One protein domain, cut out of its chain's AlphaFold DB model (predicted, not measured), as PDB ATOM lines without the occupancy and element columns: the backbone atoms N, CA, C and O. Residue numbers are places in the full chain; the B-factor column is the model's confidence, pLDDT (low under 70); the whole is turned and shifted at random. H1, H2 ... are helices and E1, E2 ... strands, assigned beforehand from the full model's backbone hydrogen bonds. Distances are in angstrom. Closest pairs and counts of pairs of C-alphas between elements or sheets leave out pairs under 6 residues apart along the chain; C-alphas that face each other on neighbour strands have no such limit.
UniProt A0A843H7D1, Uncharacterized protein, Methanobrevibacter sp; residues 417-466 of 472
ATOM      1  N   THR A 417      41.135 -14.101 -17.071       77.31
ATOM      2  CA  THR A 417      42.149 -13.803 -16.062       77.31
ATOM      3  C   THR A 417      42.964 -15.070 -15.848       77.31
ATOM      4  O   THR A 417      42.401 -16.140 -15.630       77.31
ATOM      5  N   LEU A 418      44.286 -14.958 -15.966       79.62
ATOM      6  CA  LEU A 418      45.224 -16.047 -15.712       79.62
ATOM      7  C   LEU A 418      45.774 -15.890 -14.297       79.62
ATOM      8  O   LEU A 418      46.478 -14.920 -14.017       79.62
ATOM      9  N   THR A 419      45.496 -16.864 -13.442       75.25
ATOM     10  CA  THR A 419      46.032 -16.931 -12.083       75.25
ATOM     11  C   THR A 419      47.015 -18.088 -12.008       75.25
ATOM     12  O   THR A 419      46.650 -19.244 -12.218       75.25
ATOM     13  N   TYR A 420      48.278 -17.777 -11.730       78.81
ATOM     14  CA  TYR A 420      49.315 -18.779 -11.497       78.81
ATOM     15  C   TYR A 420      49.193 -19.279 -10.059       78.81
ATOM     16  O   TYR A 420      49.257 -18.486  -9.118       78.81
ATOM     17  N   VAL A 421      48.964 -20.580  -9.891       77.62
ATOM     18  CA  VAL A 421      48.760 -21.210  -8.589       77.62
ATOM     19  C   VAL A 421      49.884 -22.200  -8.325       77.62
ATOM     20  O   VAL A 421      49.899 -23.305  -8.865       77.62
ATOM     21  N   ASP A 422      50.785 -21.831  -7.421       82.44
ATOM     22  CA  ASP A 422      51.905 -22.668  -6.974       82.44
ATOM     23  C   ASP A 422      51.488 -23.615  -5.838       82.44
ATOM     24  O   ASP A 422      52.113 -23.692  -4.779       82.44
ATOM     25  N   LYS A 423      50.366 -24.316  -6.034       79.38
ATOM     26  CA  LYS A 423      49.886 -25.373  -5.137       79.38
ATOM     27  C   LYS A 423      49.663 -26.654  -5.938       79.38
ATOM     28  O   LYS A 423      49.113 -26.565  -7.038       79.38
ATOM     29  N   PRO A 424      50.000 -27.833  -5.379       84.12
ATOM     30  CA  PRO A 424      49.776 -29.092  -6.066       84.12
ATOM     31  C   PRO A 424      48.299 -29.293  -6.417       84.12
ATOM     32  O   PRO A 424      47.424 -29.186  -5.555       84.12
ATOM     33  N   LEU A 425      48.028 -29.612  -7.680       83.06
ATOM     34  CA  LEU A 425      46.726 -30.038  -8.170       83.06
ATOM     35  C   LEU A 425      46.718 -31.562  -8.258       83.06
ATOM     36  O   LEU A 425      47.457 -32.146  -9.049       83.06
ATOM     37  N   ILE A 426      45.850 -32.197  -7.474       90.81
ATOM     38  CA  ILE A 426      45.563 -33.629  -7.578       90.81
ATOM     39  C   ILE A 426      44.138 -33.769  -8.092       90.81
ATOM     40  O   ILE A 426      43.203 -33.253  -7.482       90.81
ATOM     41  N   GLY A 427      43.958 -34.449  -9.218       88.25
ATOM     42  CA  GLY A 427      42.644 -34.561  -9.839       88.25
ATOM     43  C   GLY A 427      42.528 -35.726 -10.804       88.25
ATOM     44  O   GLY A 427      43.419 -36.562 -10.924       88.25
ATOM     45  N   VAL A 428      41.402 -35.771 -11.510       90.69
ATOM     46  CA  VAL A 428      41.155 -36.729 -12.587       90.69
ATOM     47  C   VAL A 428      40.768 -35.937 -13.827       90.69
ATOM     48  O   VAL A 428      39.744 -35.256 -13.836       90.69
ATOM     49  N   CYS A 429      41.585 -36.021 -14.872       85.00
ATOM     50  CA  CYS A 429      41.288 -35.436 -16.174       85.00
ATOM     51  C   CYS A 429      40.515 -36.449 -17.025       85.00
ATOM     52  O   CYS A 429      40.788 -37.649 -16.967       85.00
ATOM     53  N   THR A 430      39.539 -35.974 -17.798       89.06
ATOM     54  CA  THR A 430      38.812 -36.785 -18.782       89.06
ATOM     55  C   THR A 430      39.189 -36.290 -20.170       89.06
ATOM     56  O   THR A 430      39.021 -35.105 -20.453       89.06
ATOM     57  N   ASP A 431      39.718 -37.169 -21.017       83.25
ATOM     58  CA  ASP A 431      40.046 -36.807 -22.395       83.25
ATOM     59  C   ASP A 431      38.789 -36.677 -23.278       83.25
ATOM     60  O   ASP A 431      37.663 -36.963 -22.864       83.25
ATOM     61  N   TYR A 432      38.981 -36.245 -24.526       76.06
ATOM     62  CA  TYR A 432      37.896 -36.065 -25.498       76.06
ATOM     63  C   TYR A 432      37.200 -37.380 -25.910       76.06
ATOM     64  O   TYR A 432      36.152 -37.334 -26.550       76.06
ATOM     65  N   LEU A 433      37.759 -38.538 -25.538       88.50
ATOM     66  CA  LEU A 433      37.178 -39.870 -25.733       88.50
ATOM     67  C   LEU A 433      36.453 -40.375 -24.472       88.50
ATOM     68  O   LEU A 433      35.971 -41.506 -24.447       88.50
ATOM     69  N   GLY A 434      36.373 -39.558 -23.415       88.06
ATOM     70  CA  GLY A 434      35.730 -39.914 -22.151       88.06
ATOM     71  C   GLY A 434      36.605 -40.755 -21.215       88.06
ATOM     72  O   GLY A 434      36.128 -41.193 -20.162       88.06
ATOM     73  N   LYS A 435      37.879 -40.991 -21.553       90.56
ATOM     74  CA  LYS A 435      38.794 -41.776 -20.721       90.56
ATOM     75  C   LYS A 435      39.328 -40.914 -19.584       90.56
ATOM     76  O   LYS A 435      39.838 -39.817 -19.793       90.56
ATOM     77  N   LYS A 436      39.232 -41.442 -18.365       93.75
ATOM     78  CA  LYS A 436      39.689 -40.780 -17.142       93.75
ATOM     79  C   LYS A 436      41.123 -41.180 -16.805       93.75
ATOM     80  O   LYS A 436      41.445 -42.368 -16.831       93.75
ATOM     81  N   ALA A 437      41.957 -40.212 -16.446       91.12
ATOM     82  CA  ALA A 437      43.315 -40.429 -15.955       91.12
ATOM     83  C   ALA A 437      43.594 -39.527 -14.741       91.12
ATOM     84  O   ALA A 437      43.178 -38.364 -14.749       91.12
ATOM     85  N   PRO A 438      44.271 -40.028 -13.692       91.31
ATOM     86  CA  PRO A 438      44.708 -39.181 -12.594       91.31
ATOM     87  C   PRO A 438      45.745 -38.172 -13.097       91.31
ATOM     88  O   PRO A 438      46.600 -38.511 -13.915       91.31
ATOM     89  N   ILE A 439      45.665 -36.946 -12.596       89.88
ATOM     90  CA  ILE A 439      46.644 -35.887 -12.834       89.88
ATOM     91  C   ILE A 439      47.235 -35.441 -11.499       89.88
ATOM     92  O   ILE A 439      46.527 -35.344 -10.493       89.88
ATOM     93  N   TYR A 440      48.539 -35.195 -11.512       90.62
ATOM     94  CA  TYR A 440      49.285 -34.622 -10.404       90.62
ATOM     95  C   TYR A 440      50.222 -33.568 -10.981       90.62
ATOM     96  O   TYR A 440      51.202 -33.913 -11.636       90.62
ATOM     97  N   GLU A 441      49.906 -32.302 -10.745       85.69
ATOM     98  CA  GLU A 441      50.722 -31.169 -11.180       85.69
ATOM     99  C   GLU A 441      51.175 -30.384  -9.953       85.69
ATOM    100  O   GLU A 441      50.404 -30.209  -9.012       85.69
ATOM    101  N   GLN A 442      52.426 -29.926  -9.923       87.31
ATOM    102  CA  GLN A 442      52.976 -29.203  -8.763       87.31
ATOM    103  C   GLN A 442      52.490 -27.750  -8.683       87.31
ATOM    104  O   GLN A 442      52.419 -27.180  -7.595       87.31
ATOM    105  N   SER A 443      52.132 -27.181  -9.829       82.62
ATOM    106  CA  SER A 443      51.499 -25.879  -9.982       82.62
ATOM    107  C   SER A 443      50.558 -25.926 -11.181       82.62
ATOM    108  O   SER A 443      50.637 -26.824 -12.022       82.62
ATOM    109  N   TYR A 444      49.631 -24.980 -11.258       79.94
ATOM    110  CA  TYR A 444      48.702 -24.893 -12.377       79.94
ATOM    111  C   TYR A 444      48.342 -23.448 -12.688       79.94
ATOM    112  O   TYR A 444      48.511 -22.541 -11.878       79.94
ATOM    113  N   ILE A 445      47.831 -23.241 -13.896       81.31
ATOM    114  CA  ILE A 445      47.281 -21.962 -14.323       81.31
ATOM    115  C   ILE A 445      45.763 -22.092 -14.270       81.31
ATOM    116  O   ILE A 445      45.181 -22.906 -14.989       81.31
ATOM    117  N   HIS A 446      45.121 -21.309 -13.410       78.94
ATOM    118  CA  HIS A 446      43.676 -21.155 -13.414       78.94
ATOM    119  C   HIS A 446      43.287 -20.061 -14.408       78.94
ATOM    120  O   HIS A 446      43.909 -19.001 -14.440       78.94
ATOM    121  N   MET A 447      42.273 -20.329 -15.227       78.94
ATOM    122  CA  MET A 447      41.715 -19.351 -16.150       78.94
ATOM    123  C   MET A 447      40.246 -19.132 -15.820       78.94
ATOM    124  O   MET A 447      39.456 -20.073 -15.893       78.94
ATOM    125  N   GLU A 448      39.885 -17.896 -15.496       79.44
ATOM    126  CA  GLU A 448      38.505 -17.505 -15.204       79.44
ATOM    127  C   GLU A 448      38.030 -16.407 -16.166       79.44
ATOM    128  O   GLU A 448      38.822 -15.548 -16.560       79.44
ATOM    129  N   PRO A 449      36.761 -16.419 -16.604       80.38
ATOM    130  CA  PRO A 449      36.186 -15.328 -17.386       80.38
ATOM    131  C   PRO A 449      36.259 -13.970 -16.666       80.38
ATOM    132  O   PRO A 449      36.160 -13.907 -15.449       80.38
ATOM    133  N   GLN A 450      36.385 -12.869 -17.415       78.75
ATOM    134  CA  GLN A 450      36.455 -11.519 -16.834       78.75
ATOM    135  C   GLN A 450      35.452 -10.565 -17.490       78.75
ATOM    136  O   GLN A 450      35.380 -10.483 -18.718       78.75
ATOM    137  N   SER A 451      34.694  -9.812 -16.691       82.38
ATOM    138  CA  SER A 451      33.820  -8.740 -17.184       82.38
ATOM    139  C   SER A 451      34.623  -7.517 -17.666       82.38
ATOM    140  O   SER A 451      35.850  -7.458 -17.547       82.38
ATOM    141  N   TYR A 452      33.954  -6.541 -18.283       82.19
ATOM    142  CA  TYR A 452      34.593  -5.310 -18.745       82.19
ATOM    143  C   TYR A 452      33.679  -4.098 -18.574       82.19
ATOM    144  O   TYR A 452      32.540  -4.102 -19.039       82.19
ATOM    145  N   PHE A 453      34.207  -3.032 -17.976       80.12
ATOM    146  CA  PHE A 453      33.563  -1.727 -17.930       80.12
ATOM    147  C   PHE A 453      34.268  -0.758 -18.869       80.12
ATOM    148  O   PHE A 453      35.485  -0.588 -18.847       80.12
ATOM    149  N   LEU A 454      33.486  -0.068 -19.687       72.94
ATOM    150  CA  LEU A 454      33.979   0.984 -20.554       72.94
ATOM    151  C   LEU A 454      34.090   2.288 -19.747       72.94
ATOM    152  O   LEU A 454      33.328   3.221 -19.951       72.94
ATOM    153  N   SER A 455      34.993   2.348 -18.770       64.44
ATOM    154  CA  SER A 455      35.274   3.555 -17.979       64.44
ATOM    155  C   SER A 455      36.700   3.499 -17.442       64.44
ATOM    156  O   SER A 455      37.069   2.527 -16.797       64.44
ATOM    157  N   GLN A 456      37.507   4.539 -17.680       52.19
ATOM    158  CA  GLN A 456      38.835   4.644 -17.050       52.19
ATOM    159  C   GLN A 456      38.728   5.030 -15.565       52.19
ATOM    160  O   GLN A 456      39.606   4.715 -14.768       52.19
ATOM    161  N   THR A 457      37.637   5.699 -15.187       53.47
ATOM    162  CA  THR A 457      37.429   6.242 -13.843       53.47
ATOM    163  C   THR A 457      36.791   5.223 -12.906       53.47
ATOM    164  O   THR A 457      37.096   5.240 -11.724       53.47
ATOM    165  N   ALA A 458      35.939   4.318 -13.398       52.22
ATOM    166  CA  ALA A 458      35.287   3.319 -12.550       52.22
ATOM    167  C   ALA A 458      36.297   2.316 -11.983       52.22
ATOM    168  O   ALA A 458      36.274   2.075 -10.782       52.22
ATOM    169  N   ASP A 459      37.230   1.817 -12.801       49.00
ATOM    170  CA  ASP A 459      38.284   0.901 -12.345       49.00
ATOM    171  C   ASP A 459      39.239   1.592 -11.360       49.00
ATOM    172  O   ASP A 459      39.619   1.006 -10.350       49.00
ATOM    173  N   TYR A 460      39.570   2.868 -11.596       46.59
ATOM    174  CA  TYR A 460      40.383   3.665 -10.672       46.59
ATOM    175  C   TYR A 460      39.634   4.005  -9.374       46.59
ATOM    176  O   TYR A 460      40.220   3.949  -8.299       46.59
ATOM    177  N   ILE A 461      38.330   4.294  -9.434       51.94
ATOM    178  CA  ILE A 461      37.477   4.510  -8.256       51.94
ATOM    179  C   ILE A 461      37.297   3.207  -7.473       51.94
ATOM    180  O   ILE A 461      37.353   3.244  -6.252       51.94
ATOM    181  N   LEU A 462      37.100   2.064  -8.134       51.31
ATOM    182  CA  LEU A 462      37.024   0.744  -7.496       51.31
ATOM    183  C   LEU A 462      38.362   0.367  -6.849       51.31
ATOM    184  O   LEU A 462      38.385  -0.110  -5.719       51.31
ATOM    185  N   TYR A 463      39.475   0.663  -7.522       46.59
ATOM    186  CA  TYR A 463      40.819   0.523  -6.969       46.59
ATOM    187  C   TYR A 463      41.032   1.415  -5.733       46.59
ATOM    188  O   TYR A 463      41.453   0.919  -4.691       46.59
ATOM    189  N   LEU A 464      40.676   2.706  -5.803       44.72
ATOM    190  CA  LEU A 464      40.763   3.645  -4.674       44.72
ATOM    191  C   LEU A 464      39.812   3.294  -3.525       44.72
ATOM    192  O   LEU A 464      40.111   3.588  -2.370       44.72
ATOM    193  N   ARG A 465      38.667   2.677  -3.829       45.16
ATOM    194  CA  ARG A 465      37.702   2.201  -2.830       45.16
ATOM    195  C   ARG A 465      38.122   0.890  -2.175       45.16
ATOM    196  O   ARG A 465      37.487   0.520  -1.197       45.16
ATOM    197  N   GLY A 466      39.197   0.262  -2.663       39.56
ATOM    198  CA  GLY A 466      39.706  -1.014  -2.186       39.56
ATOM    199  C   GLY A 466      38.703  -2.120  -2.478       39.56
ATOM    200  O   GLY A 466      37.652  -2.172  -1.855       39.56
TER     201      GLY A 466
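AT A GLANCE: This is residues 417 to 466 of the 472 residues of an uncharacterized protein of Methanobrevibacter sp (UniProt A0A843H7D1). A thin two-stranded ribbon bends into a V: the hairpin of E2 and E3 is one arm, antiparallel E1 and E4 the other. E4 runs on into E5; residues 452 to 466, with H1, stick out. The 50 printed residues, mixed in class, include five named strands, then one named helix. The whole is extended, radius of gyration of the C-alphas 17.7 A, spanning 48 by 24 by 11 A.

HOW THE PARTS SIT: E1, residues 417 to 421, and E4, residues 444 to 450, are antiparallel, N 419 and O 446 within hydrogen-bond range at 2.8 A. E2, residues 425 to 430, and E3, residues 436 to 441, form a hairpin, N 427 and O 439 within range at 3.0 A. E5, residues 452 to 454, pairs with no named strand. In H1, residues 456 to 464, 4 of 5 O i to N i+4 pairs are within range.

IN THESE COORDINATES: E4 is 18.7 A from first to last C-alpha. E1 begins at C-alpha 417 (42.149, -13.803, -16.062); H1 ends at C-alpha 464 (40.763, 3.645, -4.674).

THE WHOLE: The printed part has no cut; residues 455 to 466 have pLDDT under 70.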